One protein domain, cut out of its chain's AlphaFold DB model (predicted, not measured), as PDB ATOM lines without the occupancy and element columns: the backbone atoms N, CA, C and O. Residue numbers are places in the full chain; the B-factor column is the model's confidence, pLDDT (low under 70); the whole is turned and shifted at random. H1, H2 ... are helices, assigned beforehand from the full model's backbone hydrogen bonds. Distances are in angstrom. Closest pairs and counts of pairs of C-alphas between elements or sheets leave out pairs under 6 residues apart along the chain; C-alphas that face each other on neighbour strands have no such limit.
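Overview. This is residues 236 to 342 of the 580 residues of an uncharacterized protein of Klebsormidium nitens (UniProt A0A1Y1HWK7). A small cluster of four crossed helices, H1 to H4, sits at the foot of one long helix, H7, whose far part sticks out as an arm, residues 330 to 342, with H8 at its tip. Between H4 and H7 the chain swings out through H5 and H6 in an open, loosely formed loop on another side of the cluster; H5 touches no helix but is near H6. The printed part has 107 residues with eight named helices, H1 to H8 in order along the chain, and no named strand; the class is all helix. The whole is loose, with a radius of gyration of the C-alphas of 16.1 A and spans of 49 by 45 by 29 A.

Arrangement. H1, residues 243 to 255, touches H2, residues 257 to 266, with residues 249 to 253 alone, at a steep tilt of 46 degrees, opposite ways; the closest C-alphas, of Leu 252 and Phe 260, are 5.0 A apart. With residues 245 to 249 alone H1 touches H3, residues 268 to 276, about perpendicular at 82 degrees; Ser 246 and Ala 273 have the closest C-alphas, 6.8 A apart. With residues 249 to 254 alone H1 touches H4, residues 278 to 286, at a shallow tilt of 21 degrees, the same way; the closest C-alphas, of Ala 253 and Ala 284, are 4.1 A apart. H2 and H3 touch only at the corner, closest at the C-alphas of Val 264 and Trp 271, 4.7 A. H5, residues 293 to 300, is apart from H4 and close to but not clearly touching H6, residues 303 to 314; the closest C-alphas, of Asn 299 and Gly 305, are 6.9 A apart. H7, residues 317 to 336, touches H4 with residues 318 to 322 alone, at a steep tilt of 44 degrees, the same way; the closest C-alphas, of Trp 281 and Tyr 318, are 5.6 A apart. H6 and H7 only just touch, only at the corner, with 3 pairs of C-alphas within 8 A, closest at Leu 312 and Tyr 318, 6.4 A. H8, residues 338 to 342, touches no helix. Every O i to N i+4 pair is within hydrogen-bond range in H1, H2, H3, H4, H6, H7 and H8; in H5 it is 3 of 4.

Along the chain. H1 begins at C-alpha 243, (-61.515, -10.338, 162.363), and measures 18.3 A from first to last C-alpha. H2 measures 14.1 A, H6 17.0 A and H7, the longest, 29.2 A, from C-alpha 317 at (-43.666, 4.672, 158.673). H3, H4, H5 and H8 are shorter; H8 ends at C-alpha 342, (-21.428, -3.466, 187.544).

Size, cuts and confidence. The C-alphas farthest apart are those of Lys 236 and Arg 342, 54.1 A. The printed part has no cut. No link is long; H4 to H5 is short and the others are tight. The mean pLDDT of the printed part is 75.2; 34 residues are under 70, among them 236 to 243 and 288 to 302.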
ATOM      1  N   LYS A 236     -58.876 -24.493 153.426       39.50
ATOM      2  CA  LYS A 236     -57.782 -23.676 152.872       39.50
ATOM      3  C   LYS A 236     -58.129 -22.224 153.187       39.50
ATOM      4  O   LYS A 236     -58.876 -21.603 152.429       39.50
ATOM      5  N   ILE A 237     -57.629 -21.724 154.317       39.16
ATOM      6  CA  ILE A 237     -57.937 -20.403 154.847       39.16
ATOM      7  C   ILE A 237     -57.486 -19.398 153.794       39.16
ATOM      8  O   ILE A 237     -56.313 -19.037 153.681       39.16
ATOM      9  N   ARG A 238     -58.440 -18.948 152.978       37.44
ATOM     10  CA  ARG A 238     -58.316 -17.661 152.311       37.44
ATOM     11  C   ARG A 238     -58.189 -16.667 153.453       37.44
ATOM     12  O   ARG A 238     -58.984 -16.718 154.384       37.44
ATOM     13  N   CYS A 239     -57.179 -15.810 153.398       40.72
ATOM     14  CA  CYS A 239     -56.783 -14.850 154.430       40.72
ATOM     15  C   CYS A 239     -57.849 -13.783 154.785       40.72
ATOM     16  O   CYS A 239     -57.490 -12.657 155.110       40.72
ATOM     17  N   HIS A 240     -59.144 -14.074 154.674       39.41
ATOM     18  CA  HIS A 240     -60.211 -13.084 154.700       39.41
ATOM     19  C   HIS A 240     -60.923 -12.943 156.050       39.41
ATOM     20  O   HIS A 240     -61.477 -11.873 156.285       39.41
ATOM     21  N   ASP A 241     -60.801 -13.894 156.984       46.66
ATOM     22  CA  ASP A 241     -61.508 -13.820 158.274       46.66
ATOM     23  C   ASP A 241     -60.568 -13.699 159.491       46.66
ATOM     24  O   ASP A 241     -60.717 -14.361 160.510       46.66
ATOM     25  N   PHE A 242     -59.605 -12.769 159.425       59.00
ATOM     26  CA  PHE A 242     -58.749 -12.367 160.562       59.00
ATOM     27  C   PHE A 242     -59.445 -11.451 161.591       59.00
ATOM     28  O   PHE A 242     -58.781 -10.827 162.424       59.00
ATOM     29  N   LYS A 243     -60.775 -11.323 161.552       68.94
ATOM     30  CA  LYS A 243     -61.515 -10.338 162.363       68.94
ATOM     31  C   LYS A 243     -61.258 -10.445 163.879       68.94
ATOM     32  O   LYS A 243     -61.011  -9.396 164.477       68.94
ATOM     33  N   PRO A 244     -61.225 -11.640 164.507       75.50
ATOM     34  CA  PRO A 244     -61.005 -11.741 165.954       75.50
ATOM     35  C   PRO A 244     -59.595 -11.291 166.356       75.50
ATOM     36  O   PRO A 244     -59.405 -10.537 167.311       75.50
ATOM     37  N   LEU A 245     -58.598 -11.698 165.570       79.94
ATOM     38  CA  LEU A 245     -57.189 -11.416 165.820       79.94
ATOM     39  C   LEU A 245     -56.863  -9.934 165.587       79.94
ATOM     40  O   LEU A 245     -56.141  -9.330 166.379       79.94
ATOM     41  N   SER A 246     -57.471  -9.320 164.567       83.06
ATOM     42  CA  SER A 246     -57.409  -7.870 164.369       83.06
ATOM     43  C   SER A 246     -58.002  -7.116 165.559       83.06
ATOM     44  O   SER A 246     -57.429  -6.114 165.967       83.06
ATOM     45  N   GLY A 247     -59.106  -7.593 166.147       86.69
ATOM     46  CA  GLY A 247     -59.719  -6.962 167.320       86.69
ATOM     47  C   GLY A 247     -58.829  -7.008 168.566       86.69
ATOM     48  O   GLY A 247     -58.718  -6.010 169.281       86.69
ATOM     49  N   ILE A 248     -58.152  -8.134 168.815       87.31
ATOM     50  CA  ILE A 248     -57.193  -8.266 169.927       87.31
ATOM     51  C   ILE A 248     -55.988  -7.351 169.707       87.31
ATOM     52  O   ILE A 248     -55.625  -6.588 170.602       87.31
ATOM     53  N   LEU A 249     -55.388  -7.387 168.513       89.50
ATOM     54  CA  LEU A 249     -54.248  -6.531 168.191       89.50
ATOM     55  C   LEU A 249     -54.609  -5.052 168.248       89.50
ATOM     56  O   LEU A 249     -53.789  -4.259 168.690       89.50
ATOM     57  N   GLN A 250     -55.828  -4.685 167.857       90.94
ATOM     58  CA  GLN A 250     -56.306  -3.314 167.956       90.94
ATOM     59  C   GLN A 250     -56.421  -2.862 169.410       90.94
ATOM     60  O   GLN A 250     -55.937  -1.790 169.759       90.94
ATOM     61  N   LYS A 251     -56.985  -3.705 170.284       88.25
ATOM     62  CA  LYS A 251     -57.044  -3.421 171.725       88.25
ATOM     63  C   LYS A 251     -55.653  -3.286 172.333       88.25
ATOM     64  O   LYS A 251     -55.437  -2.342 173.083       88.25
ATOM     65  N   LEU A 252     -54.721  -4.178 171.993       86.75
ATOM     66  CA  LEU A 252     -53.337  -4.097 172.465       86.75
ATOM     67  C   LEU A 252     -52.643  -2.837 171.949       86.75
ATOM     68  O   LEU A 252     -52.058  -2.109 172.737       86.75
ATOM     69  N   ALA A 253     -52.741  -2.555 170.649       88.44
ATOM     70  CA  ALA A 253     -52.162  -1.362 170.044       88.44
ATOM     71  C   ALA A 253     -52.680  -0.100 170.737       88.44
ATOM     72  O   ALA A 253     -51.906   0.769 171.113       88.44
ATOM     73  N   ALA A 254     -53.982  -0.026 170.980       85.25
ATOM     74  CA  ALA A 254     -54.563   1.092 171.687       85.25
ATOM     75  C   ALA A 254     -54.063   1.138 173.149       85.25
ATOM     76  O   ALA A 254     -53.484   2.126 173.588       85.25
ATOM     77  N   GLN A 255     -54.319   0.100 173.937       84.31
ATOM     78  CA  GLN A 255     -54.244   0.184 175.399       84.31
ATOM     79  C   GLN A 255     -52.827   0.022 175.949       84.31
ATOM     80  O   GLN A 255     -52.495   0.635 176.959       84.31
ATOM     81  N   ASP A 256     -52.008  -0.800 175.298       84.06
ATOM     82  CA  ASP A 256     -50.672  -1.161 175.767       84.06
ATOM     83  C   ASP A 256     -49.724  -1.404 174.572       84.06
ATOM     84  O   ASP A 256     -49.447  -2.554 174.199       84.06
ATOM     85  N   PRO A 257     -49.226  -0.320 173.935       85.81
ATOM     86  CA  PRO A 257     -48.296  -0.418 172.813       85.81
ATOM     87  C   PRO A 257     -47.057  -1.294 173.095       85.81
ATOM     88  O   PRO A 257     -46.681  -2.059 172.205       85.81
ATOM     89  N   PRO A 258     -46.443  -1.266 174.299       84.38
ATOM     90  CA  PRO A 258     -45.449  -2.256 174.721       84.38
ATOM     91  C   PRO A 258     -45.870  -3.715 174.516       84.38
ATOM     92  O   PRO A 258     -45.190  -4.468 173.809       84.38
ATOM     93  N   SER A 259     -47.015  -4.116 175.077       85.44
ATOM     94  CA  SER A 259     -47.521  -5.486 174.935       85.44
ATOM     95  C   SER A 259     -47.891  -5.825 173.496       85.44
ATOM     96  O   SER A 259     -47.673  -6.961 173.065       85.44
ATOM     97  N   PHE A 260     -48.398  -4.860 172.722       92.25
ATOM     98  CA  PHE A 260     -48.614  -5.026 171.283       92.25
ATOM     99  C   PHE A 260     -47.309  -5.365 170.556       92.25
ATOM    100  O   PHE A 260     -47.254  -6.365 169.836       92.25
ATOM    101  N   LEU A 261     -46.245  -4.586 170.773       88.12
ATOM    102  CA  LEU A 261     -44.947  -4.818 170.137       88.12
ATOM    103  C   LEU A 261     -44.345  -6.159 170.560       88.12
ATOM    104  O   LEU A 261     -43.845  -6.899 169.713       88.12
ATOM    105  N   GLN A 262     -44.456  -6.520 171.840       84.94
ATOM    106  CA  GLN A 262     -44.003  -7.817 172.336       84.94
ATOM    107  C   GLN A 262     -44.789  -8.984 171.713       84.94
ATOM    108  O   GLN A 262     -44.197  -9.988 171.307       84.94
ATOM    109  N   ALA A 263     -46.115  -8.866 171.603       85.88
ATOM    110  CA  ALA A 263     -46.974  -9.877 170.988       85.88
ATOM    111  C   ALA A 263     -46.655 -10.049 169.494       85.88
ATOM    112  O   ALA A 263     -46.487 -11.169 169.008       85.88
ATOM    113  N   VAL A 264     -46.500  -8.938 168.775       90.50
ATOM    114  CA  VAL A 264     -46.140  -8.925 167.354       90.50
ATOM    115  C   VAL A 264     -44.734  -9.494 167.122       90.50
ATOM    116  O   VAL A 264     -44.540 -10.259 166.179       90.50
ATOM    117  N   ALA A 265     -43.770  -9.200 167.997       82.06
ATOM    118  CA  ALA A 265     -42.411  -9.741 167.904       82.06
ATOM    119  C   ALA A 265     -42.329 -11.243 168.238       82.06
ATOM    120  O   ALA A 265     -41.475 -11.948 167.700       82.06
ATOM    121  N   SER A 266     -43.202 -11.740 169.117       81.50
ATOM    122  CA  SER A 266     -43.189 -13.135 169.582       81.50
ATOM    123  C   SER A 266     -44.028 -14.091 168.728       81.50
ATOM    124  O   SER A 266     -43.771 -15.295 168.745       81.50
ATOM    125  N   CYS A 267     -44.996 -13.591 167.953       88.25
ATOM    126  CA  CYS A 267     -45.920 -14.423 167.183       88.25
ATOM    127  C   CYS A 267     -45.960 -14.038 165.698       88.25
ATOM    128  O   CYS A 267     -46.402 -12.954 165.320       88.25
ATOM    129  N   LYS A 268     -45.591 -14.979 164.817       80.44
ATOM    130  CA  LYS A 268     -45.585 -14.768 163.356       80.44
ATOM    131  C   LYS A 268     -46.975 -14.452 162.783       80.44
ATOM    132  O   LYS A 268     -47.071 -13.701 161.816       80.44
ATOM    133  N   ALA A 269     -48.042 -15.013 163.357       80.75
ATOM    134  CA  ALA A 269     -49.410 -14.717 162.928       80.75
ATOM    135  C   ALA A 269     -49.818 -13.284 163.304       80.75
ATOM    136  O   ALA A 269     -50.379 -12.568 162.476       80.75
ATOM    137  N   PHE A 270     -49.459 -12.833 164.512       88.00
ATOM    138  CA  PHE A 270     -49.663 -11.448 164.941       88.00
ATOM    139  C   PHE A 270     -48.836 -10.474 164.111       88.00
ATOM    140  O   PHE A 270     -49.355  -9.442 163.697       88.00
ATOM    141  N   TRP A 271     -47.599 -10.841 163.780       89.81
ATOM    142  CA  TRP A 271     -46.784 -10.087 162.836       89.81
ATOM    143  C   TRP A 271     -47.458  -9.933 161.476       89.81
ATOM    144  O   TRP A 271     -47.598  -8.813 160.997       89.81
ATOM    145  N   ALA A 272     -47.917 -11.026 160.864       87.88
ATOM    146  CA  ALA A 272     -48.561 -10.978 159.553       87.88
ATOM    147  C   ALA A 272     -49.854 -10.137 159.565       87.88
ATOM    148  O   ALA A 272     -50.122  -9.378 158.630       87.88
ATOM    149  N   ALA A 273     -50.638 -10.223 160.641       88.88
ATOM    150  CA  ALA A 273     -51.851  -9.427 160.796       88.88
ATOM    151  C   ALA A 273     -51.555  -7.939 161.054       88.88
ATOM    152  O   ALA A 273     -52.211  -7.072 160.483       88.88
ATOM    153  N   ALA A 274     -50.533  -7.626 161.855       90.12
ATOM    154  CA  ALA A 274     -50.093  -6.252 162.073       90.12
ATOM    155  C   ALA A 274     -49.481  -5.645 160.804       90.12
ATOM    156  O   ALA A 274     -49.745  -4.495 160.469       90.12
ATOM    157  N   GLU A 275     -48.678  -6.405 160.063       90.56
ATOM    158  CA  GLU A 275     -48.017  -5.947 158.838       90.56
ATOM    159  C   GLU A 275     -49.009  -5.629 157.714       90.56
ATOM    160  O   GLU A 275     -48.794  -4.688 156.954       90.56
ATOM    161  N   THR A 276     -50.121  -6.359 157.642       91.44
ATOM    162  CA  THR A 276     -51.182  -6.093 156.660       91.44
ATOM    163  C   THR A 276     -52.103  -4.936 157.056       91.44
ATOM    164  O   THR A 276     -52.849  -4.448 156.206       91.44
ATOM    165  N   ASN A 277     -52.034  -4.446 158.301       92.75
ATOM    166  CA  ASN A 277     -52.899  -3.384 158.805       92.75
ATOM    167  C   ASN A 277     -52.097  -2.195 159.384       92.75
ATOM    168  O   ASN A 277     -51.822  -2.149 160.588       92.75
ATOM    169  N   PRO A 278     -51.761  -1.177 158.562       88.81
ATOM    170  CA  PRO A 278     -51.020   0.005 159.014       88.81
ATOM    171  C   PRO A 278     -51.740   0.802 160.112       88.81
ATOM    172  O   PRO A 278     -51.082   1.507 160.880       88.81
ATOM    173  N   ALA A 279     -53.067   0.667 160.236       90.19
ATOM    174  CA  ALA A 279     -53.829   1.344 161.281       90.19
ATOM    175  C   ALA A 279     -53.435   0.865 162.685       90.19
ATOM    176  O   ALA A 279     -53.407   1.684 163.596       90.19
ATOM    177  N   LEU A 280     -53.043  -0.406 162.850       92.44
ATOM    178  CA  LEU A 280     -52.594  -0.938 164.143       92.44
ATOM    179  C   LEU A 280     -51.308  -0.257 164.621       92.44
ATOM    180  O   LEU A 280     -51.197   0.115 165.783       92.44
ATOM    181  N   TRP A 281     -50.352  -0.024 163.720       93.50
ATOM    182  CA  TRP A 281     -49.113   0.686 164.053       93.50
ATOM    183  C   TRP A 281     -49.365   2.156 164.361       93.50
ATOM    184  O   TRP A 281     -48.761   2.714 165.274       93.50
ATOM    185  N   LYS A 282     -50.275   2.786 163.614       90.75
ATOM    186  CA  LYS A 282     -50.687   4.163 163.877       90.75
ATOM    187  C   LYS A 282     -51.386   4.281 165.236       90.75
ATOM    188  O   LYS A 282     -51.085   5.192 166.003       90.75
ATOM    189  N   GLU A 283     -52.261   3.339 165.567       89.50
ATOM    190  CA  GLU A 283     -52.961   3.280 166.852       89.50
ATOM    191  C   GLU A 283     -51.991   3.030 168.014       89.50
ATOM    192  O   GLU A 283     -52.016   3.783 168.982       89.50
ATOM    193  N   ALA A 284     -51.043   2.099 167.865       87.56
ATOM    194  CA  ALA A 284     -49.958   1.876 168.827       87.56
ATOM    195  C   ALA A 284     -49.069   3.104 169.033       87.56
ATOM    196  O   ALA A 284     -48.621   3.388 170.144       87.56
ATOM    197  N   PHE A 285     -48.822   3.870 167.973       86.56
ATOM    198  CA  PHE A 285     -48.043   5.093 168.075       86.56
ATOM    199  C   PHE A 285     -48.795   6.190 168.826       86.56
ATOM    200  O   PHE A 285     -48.202   6.877 169.661       86.56
ATOM    201  N   HIS A 286     -50.084   6.375 168.562       81.88
ATOM    202  CA  HIS A 286     -50.860   7.423 169.224       81.88
ATOM    203  C   HIS A 286     -51.347   7.034 170.630       81.88
ATOM    204  O   HIS A 286     -51.510   7.931 171.454       81.88
ATOM    205  N   GLY A 287     -51.491   5.739 170.928       78.25
ATOM    206  CA  GLY A 287     -52.110   5.225 172.154       78.25
ATOM    207  C   GLY A 287     -53.644   5.262 172.094       78.25
ATOM    208  O   GLY A 287     -54.229   5.903 171.216       78.25
ATOM    209  N   SER A 288     -54.320   4.559 173.015       62.44
ATOM    210  CA  SER A 288     -55.781   4.419 173.051       62.44
ATOM    211  C   SER A 288     -56.396   5.753 173.389       62.44
ATOM    212  O   SER A 288     -56.625   6.122 174.541       62.44
ATOM    213  N   ALA A 289     -56.712   6.474 172.337       55.34
ATOM    214  CA  ALA A 289     -57.313   7.771 172.394       55.34
ATOM    215  C   ALA A 289     -58.809   7.676 172.744       55.34
ATOM    216  O   ALA A 289     -59.604   8.381 172.147       55.34
ATOM    217  N   LYS A 290     -59.266   6.847 173.693       52.12
ATOM    218  CA  LYS A 290     -60.678   6.955 174.118       52.12
ATOM    219  C   LYS A 290     -60.967   8.296 174.809       52.12
ATOM    220  O   LYS A 290     -62.064   8.809 174.640       52.12
ATOM    221  N   GLU A 291     -59.961   8.934 175.410       49.78
ATOM    222  CA  GLU A 291     -60.055  10.323 175.904       49.78
ATOM    223  C   GLU A 291     -59.308  11.337 175.018       49.78
ATOM    224  O   GLU A 291     -59.681  12.503 174.947       49.78
ATOM    225  N   GLN A 292     -58.313  10.898 174.241       52.81
ATOM    226  CA  GLN A 292     -57.539  11.781 173.359       52.81
ATOM    227  C   GLN A 292     -58.126  11.911 171.938       52.81
ATOM    228  O   GLN A 292     -57.718  12.805 171.202       52.81
ATOM    229  N   SER A 293     -59.083  11.069 171.517       55.47
ATOM    230  CA  SER A 293     -59.509  10.973 170.105       55.47
ATOM    231  C   SER A 293     -60.279  12.193 169.645       55.47
ATOM    232  O   SER A 293     -59.986  12.703 168.574       55.47
ATOM    233  N   ILE A 294     -61.205  12.725 170.440       50.06
ATOM    234  CA  ILE A 294     -62.018  13.869 170.004       50.06
ATOM    235  C   ILE A 294     -61.150  15.126 169.814       50.06
ATOM    236  O   ILE A 294     -61.455  15.963 168.963       50.06
ATOM    237  N   TRP A 295     -60.031  15.236 170.538       45.66
ATOM    238  CA  TRP A 295     -59.134  16.390 170.471       45.66
ATOM    239  C   TRP A 295     -57.944  16.179 169.512       45.66
ATOM    240  O   TRP A 295     -57.644  17.057 168.703       45.66
ATOM    241  N   ALA A 296     -57.329  14.991 169.499       53.16
ATOM    242  CA  ALA A 296     -56.243  14.637 168.579       53.16
ATOM    243  C   ALA A 296     -56.721  14.432 167.129       53.16
ATOM    244  O   ALA A 296     -56.006  14.829 166.213       53.16
ATOM    245  N   LEU A 297     -57.936  13.906 166.885       45.72
ATOM    246  CA  LEU A 297     -58.510  13.854 165.525       45.72
ATOM    247  C   LEU A 297     -58.840  15.244 164.978       45.72
ATOM    248  O   LEU A 297     -58.724  15.461 163.775       45.72
ATOM    249  N   ARG A 298     -59.228  16.194 165.837       46.06
ATOM    250  CA  ARG A 298     -59.532  17.568 165.408       46.06
ATOM    251  C   ARG A 298     -58.286  18.302 164.905       46.06
ATOM    252  O   ARG A 298     -58.396  19.093 163.977       46.06
ATOM    253  N   ASN A 299     -57.122  17.973 165.470       50.34
ATOM    254  CA  ASN A 299     -55.826  18.537 165.091       50.34
ATOM    255  C   ASN A 299     -55.088  17.706 164.025       50.34
ATOM    256  O   ASN A 299     -54.244  18.235 163.320       50.34
ATOM    257  N   TYR A 300     -55.440  16.434 163.809       51.19
ATOM    258  CA  TYR A 300     -54.917  15.646 162.679       51.19
ATOM    259  C   TYR A 300     -55.413  16.123 161.306       51.19
ATOM    260  O   TYR A 300     -54.843  15.768 160.278       51.19
ATOM    261  N   LEU A 301     -56.490  16.909 161.290       50.41
ATOM    262  CA  LEU A 301     -57.035  17.541 160.090       50.41
ATOM    263  C   LEU A 301     -56.317  18.852 159.730       50.41
ATOM    264  O   LEU A 301     -56.701  19.493 158.750       50.41
ATOM    265  N   THR A 302     -55.307  19.271 160.498       67.81
ATOM    266  CA  THR A 302     -54.493  20.444 160.166       67.81
ATOM    267  C   THR A 302     -53.314  20.067 159.269       67.81
ATOM    268  O   THR A 302     -52.910  18.905 159.169       67.81
ATOM    269  N   GLU A 303     -52.759  21.067 158.583       77.50
ATOM    270  CA  GLU A 303     -51.611  20.911 157.684       77.50
ATOM    271  C   GLU A 303     -50.398  20.293 158.408       77.50
ATOM    272  O   GLU A 303     -49.664  19.502 157.815       77.50
ATOM    273  N   GLU A 304     -50.230  20.549 159.712       73.62
ATOM    274  CA  GLU A 304     -49.138  19.978 160.508       73.62
ATOM    275  C   GLU A 304     -49.244  18.458 160.700       73.62
ATOM    276  O   GLU A 304     -48.220  17.772 160.688       73.62
ATOM    277  N   GLY A 305     -50.460  17.913 160.837       77.31
ATOM    278  CA  GLY A 305     -50.672  16.466 160.943       77.31
ATOM    279  C   GLY A 305     -50.246  15.735 159.668       77.31
ATOM    280  O   GLY A 305     -49.577  14.703 159.728       77.31
ATOM    281  N   ALA A 306     -50.549  16.317 158.505       80.38
ATOM    282  CA  ALA A 306     -50.121  15.783 157.214       80.38
ATOM    283  C   ALA A 306     -48.596  15.859 157.018       80.38
ATOM    284  O   ALA A 306     -48.007  14.947 156.434       80.38
ATOM    285  N   ILE A 307     -47.945  16.915 157.520       81.44
ATOM    286  CA  ILE A 307     -46.478  17.033 157.493       81.44
ATOM    287  C   ILE A 307     -45.841  15.955 158.378       81.44
ATOM    288  O   ILE A 307     -44.917  15.282 157.923       81.44
ATOM    289  N   LEU A 308     -46.355  15.736 159.594       81.44
ATOM    290  CA  LEU A 308     -45.860  14.683 160.486       81.44
ATOM    291  C   LEU A 308     -45.983  13.296 159.841       81.44
ATOM    292  O   LEU A 308     -45.023  12.531 159.863       81.44
ATOM    293  N   GLU A 309     -47.131  12.985 159.237       85.38
ATOM    294  CA  GLU A 309     -47.344  11.734 158.496       85.38
ATOM    295  C   GLU A 309     -46.322  11.557 157.371       85.38
ATOM    296  O   GLU A 309     -45.690  10.506 157.254       85.38
ATOM    297  N   ALA A 310     -46.104  12.606 156.573       84.69
ATOM    298  CA  ALA A 310     -45.125  12.578 155.494       84.69
ATOM    299  C   ALA A 310     -43.695  12.378 156.020       84.69
ATOM    300  O   ALA A 310     -42.912  11.642 155.415       84.69
ATOM    301  N   GLU A 311     -43.340  12.997 157.147       83.62
ATOM    302  CA  GLU A 311     -42.038  12.786 157.775       83.62
ATOM    303  C   GLU A 311     -41.895  11.363 158.321       83.62
ATOM    304  O   GLU A 311     -40.892  10.710 158.027       83.62
ATOM    305  N   LEU A 312     -42.888  10.848 159.050       84.81
ATOM    306  CA  LEU A 312     -42.891   9.474 159.559       84.81
ATOM    307  C   LEU A 312     -42.741   8.462 158.420       84.81
ATOM    308  O   LEU A 312     -41.950   7.523 158.540       84.81
ATOM    309  N   GLU A 313     -43.403   8.690 157.288       86.25
ATOM    310  CA  GLU A 313     -43.277   7.844 156.102       86.25
ATOM    311  C   GLU A 313     -41.845   7.846 155.536       86.25
ATOM    312  O   GLU A 313     -41.308   6.790 155.191       86.25
ATOM    313  N   VAL A 314     -41.149   8.991 155.545       84.69
ATOM    314  CA  VAL A 314     -39.722   9.078 155.163       84.69
ATOM    315  C   VAL A 314     -38.820   8.263 156.103       84.69
ATOM    316  O   VAL A 314     -37.784   7.750 155.666       84.69
ATOM    317  N   PHE A 315     -39.208   8.082 157.368       80.62
ATOM    318  CA  PHE A 315     -38.520   7.193 158.317       80.62
ATOM    319  C   PHE A 315     -38.923   5.714 158.187       80.62
ATOM    320  O   PHE A 315     -38.395   4.863 158.908       80.62
ATOM    321  N   GLY A 316     -39.768   5.381 157.210       87.38
ATOM    322  CA  GLY A 316     -40.295   4.039 156.964       87.38
ATOM    323  C   GLY A 316     -41.554   3.721 157.769       87.38
ATOM    324  O   GLY A 316     -41.780   2.557 158.107       87.38
ATOM    325  N   GLY A 317     -42.338   4.753 158.076       92.12
ATOM    326  CA  GLY A 317     -43.666   4.672 158.673       92.12
ATOM    327  C   GLY A 317     -43.668   4.424 160.183       92.12
ATOM    328  O   GLY A 317     -42.632   4.243 160.829       92.12
ATOM    329  N   TYR A 318     -44.877   4.366 160.748       88.81
ATOM    330  CA  TYR A 318     -45.127   4.128 162.177       88.81
ATOM    331  C   TYR A 318     -44.417   2.896 162.733       88.81
ATOM    332  O   TYR A 318     -43.881   2.937 163.839       88.81
ATOM    333  N   LYS A 319     -44.380   1.815 161.946       91.19
ATOM    334  CA  LYS A 319     -43.752   0.546 162.319       91.19
ATOM    335  C   LYS A 319     -42.291   0.732 162.720       91.19
ATOM    336  O   LYS A 319     -41.920   0.397 163.841       91.19
ATOM    337  N   ARG A 320     -41.471   1.323 161.842       85.88
ATOM    338  CA  ARG A 320     -40.039   1.515 162.120       85.88
ATOM    339  C   ARG A 320     -39.791   2.433 163.305       85.88
ATOM    340  O   ARG A 320     -38.845   2.218 164.057       85.88
ATOM    341  N   VAL A 321     -40.619   3.461 163.464       85.44
ATOM    342  CA  VAL A 321     -40.480   4.406 164.576       85.44
ATOM    343  C   VAL A 321     -40.806   3.727 165.905       85.44
ATOM    344  O   VAL A 321     -40.065   3.901 166.872       85.44
ATOM    345  N   LEU A 322     -41.857   2.907 165.954       84.69
ATOM    346  CA  LEU A 322     -42.204   2.121 167.138       84.69
ATOM    347  C   LEU A 322     -41.139   1.075 167.473       84.69
ATOM    348  O   LEU A 322     -40.716   0.999 168.623       84.69
ATOM    349  N   GLU A 323     -40.644   0.334 166.481       83.19
ATOM    350  CA  GLU A 323     -39.549  -0.630 166.665       83.19
ATOM    351  C   GLU A 323     -38.286   0.044 167.222       83.19
ATOM    352  O   GLU A 323     -37.662  -0.472 168.150       83.19
ATOM    353  N   ALA A 324     -37.924   1.219 166.698       78.50
ATOM    354  CA  ALA A 324     -36.786   1.989 167.190       78.50
ATOM    355  C   ALA A 324     -37.005   2.501 168.623       78.50
ATOM    356  O   ALA A 324     -36.078   2.479 169.433       78.50
ATOM    357  N   THR A 325     -38.225   2.936 168.946       77.62
ATOM    358  CA  THR A 325     -38.584   3.404 170.295       77.62
ATOM    359  C   THR A 325     -38.487   2.264 171.305       77.62
ATOM    360  O   THR A 325     -37.866   2.419 172.353       77.62
ATOM    361  N   TRP A 326     -39.021   1.095 170.952       78.31
ATOM    362  CA  TRP A 326     -38.953  -0.109 171.775       78.31
ATOM    363  C   TRP A 326     -37.521  -0.583 171.999       78.31
ATOM    364  O   TRP A 326     -37.125  -0.861 173.127       78.31
ATOM    365  N   ALA A 327     -36.713  -0.621 170.937       73.25
ATOM    366  CA  ALA A 327     -35.309  -0.997 171.043       73.25
ATOM    367  C   ALA A 327     -34.539  -0.084 172.013       73.25
ATOM    368  O   ALA A 327     -33.701  -0.576 172.763       73.25
ATOM    369  N   ASN A 328     -34.843   1.219 172.036       71.50
ATOM    370  CA  ASN A 328     -34.237   2.150 172.990       71.50
ATOM    371  C   ASN A 328     -34.709   1.899 174.427       71.50
ATOM    372  O   ASN A 328     -33.881   1.900 175.329       71.50
ATOM    373  N   GLN A 329     -36.003   1.640 174.641       72.94
ATOM    374  CA  GLN A 329     -36.539   1.360 175.976       72.94
ATOM    375  C   GLN A 329     -35.899   0.109 176.594       72.94
ATOM    376  O   GLN A 329     -35.463   0.141 177.741       72.94
ATOM    377  N   VAL A 330     -35.752  -0.963 175.809       68.69
ATOM    378  CA  VAL A 330     -35.076  -2.194 176.253       68.69
ATOM    379  C   VAL A 330     -33.617  -1.922 176.648       68.69
ATOM    380  O   VAL A 330     -33.117  -2.506 177.607       68.69
ATOM    381  N   VAL A 331     -32.925  -1.027 175.933       68.19
ATOM    382  CA  VAL A 331     -31.549  -0.625 176.273       68.19
ATOM    383  C   VAL A 331     -31.514   0.203 177.559       68.19
ATOM    384  O   VAL A 331     -30.668  -0.059 178.409       68.19
ATOM    385  N   GLU A 332     -32.430   1.156 177.742       68.94
ATOM    386  CA  GLU A 332     -32.499   1.970 178.963       68.94
ATOM    387  C   GLU A 332     -32.802   1.123 180.204       68.94
ATOM    388  O   GLU A 332     -32.140   1.287 181.229       68.94
ATOM    389  N   GLU A 333     -33.744   0.181 180.117       72.19
ATOM    390  CA  GLU A 333     -34.046  -0.760 181.205       72.19
ATOM    391  C   GLU A 333     -32.821  -1.622 181.552       72.19
ATOM    392  O   GLU A 333     -32.529  -1.862 182.727       72.19
ATOM    393  N   HIS A 334     -32.044  -2.019 180.540       69.06
ATOM    394  CA  HIS A 334     -30.796  -2.749 180.737       69.06
ATOM    395  C   HIS A 334     -29.695  -1.880 181.374       69.06
ATOM    396  O   HIS A 334     -28.968  -2.356 182.243       69.06
ATOM    397  N   GLU A 335     -29.554  -0.609 180.987       69.75
ATOM    398  CA  GLU A 335     -28.566   0.317 181.570       69.75
ATOM    399  C   GLU A 335     -28.921   0.755 182.999       69.75
ATOM    400  O   GLU A 335     -28.031   0.993 183.824       69.75
ATOM    401  N   GLN A 336     -30.217   0.862 183.302       69.31
ATOM    402  CA  GLN A 336     -30.715   1.192 184.637       69.31
ATOM    403  C   GLN A 336     -30.600   0.018 185.609       69.31
ATOM    404  O   GLN A 336     -30.584   0.248 186.820       69.31
ATOM    405  N   ASN A 337     -30.460  -1.215 185.111       71.38
ATOM    406  CA  ASN A 337     -30.187  -2.373 185.946       71.38
ATOM    407  C   ASN A 337     -28.781  -2.248 186.588       71.38
ATOM    408  O   ASN A 337     -27.760  -2.377 185.901       71.38
ATOM    409  N   PRO A 338     -28.677  -2.037 187.920       63.62
ATOM    410  CA  PRO A 338     -27.397  -1.814 188.592       63.62
ATOM    411  C   PRO A 338     -26.443  -3.008 188.491       63.62
ATOM    412  O   PRO A 338     -25.232  -2.829 188.634       63.62
ATOM    413  N   GLN A 339     -26.969  -4.218 188.263       62.72
ATOM    414  CA  GLN A 339     -26.152  -5.412 188.037       62.72
ATOM    415  C   GLN A 339     -25.473  -5.376 186.666       62.72
ATOM    416  O   GLN A 339     -24.254  -5.510 186.607       62.72
ATOM    417  N   ALA A 340     -26.215  -5.061 185.601       57.38
ATOM    418  CA  ALA A 340     -25.658  -4.932 184.253       57.38
ATOM    419  C   ALA A 340     -24.567  -3.848 184.182       57.38
ATOM    420  O   ALA A 340     -23.532  -4.016 183.532       57.38
ATOM    421  N   LYS A 341     -24.747  -2.745 184.920       52.72
ATOM    422  CA  LYS A 341     -23.740  -1.682 185.015       52.72
ATOM    423  C   LYS A 341     -22.461  -2.136 185.727       52.72
ATOM    424  O   LYS A 341     -21.366  -1.829 185.258       52.72
ATOM    425  N   ARG A 342     -22.581  -2.904 186.817       61.12
ATOM    426  CA  ARG A 342     -21.428  -3.466 187.544       61.12
ATOM    427  C   ARG A 342     -20.642  -4.465 186.698       61.12
ATOM    428  O   ARG A 342     -19.419  -4.418 186.725       61.12
TER     429      ARG A 342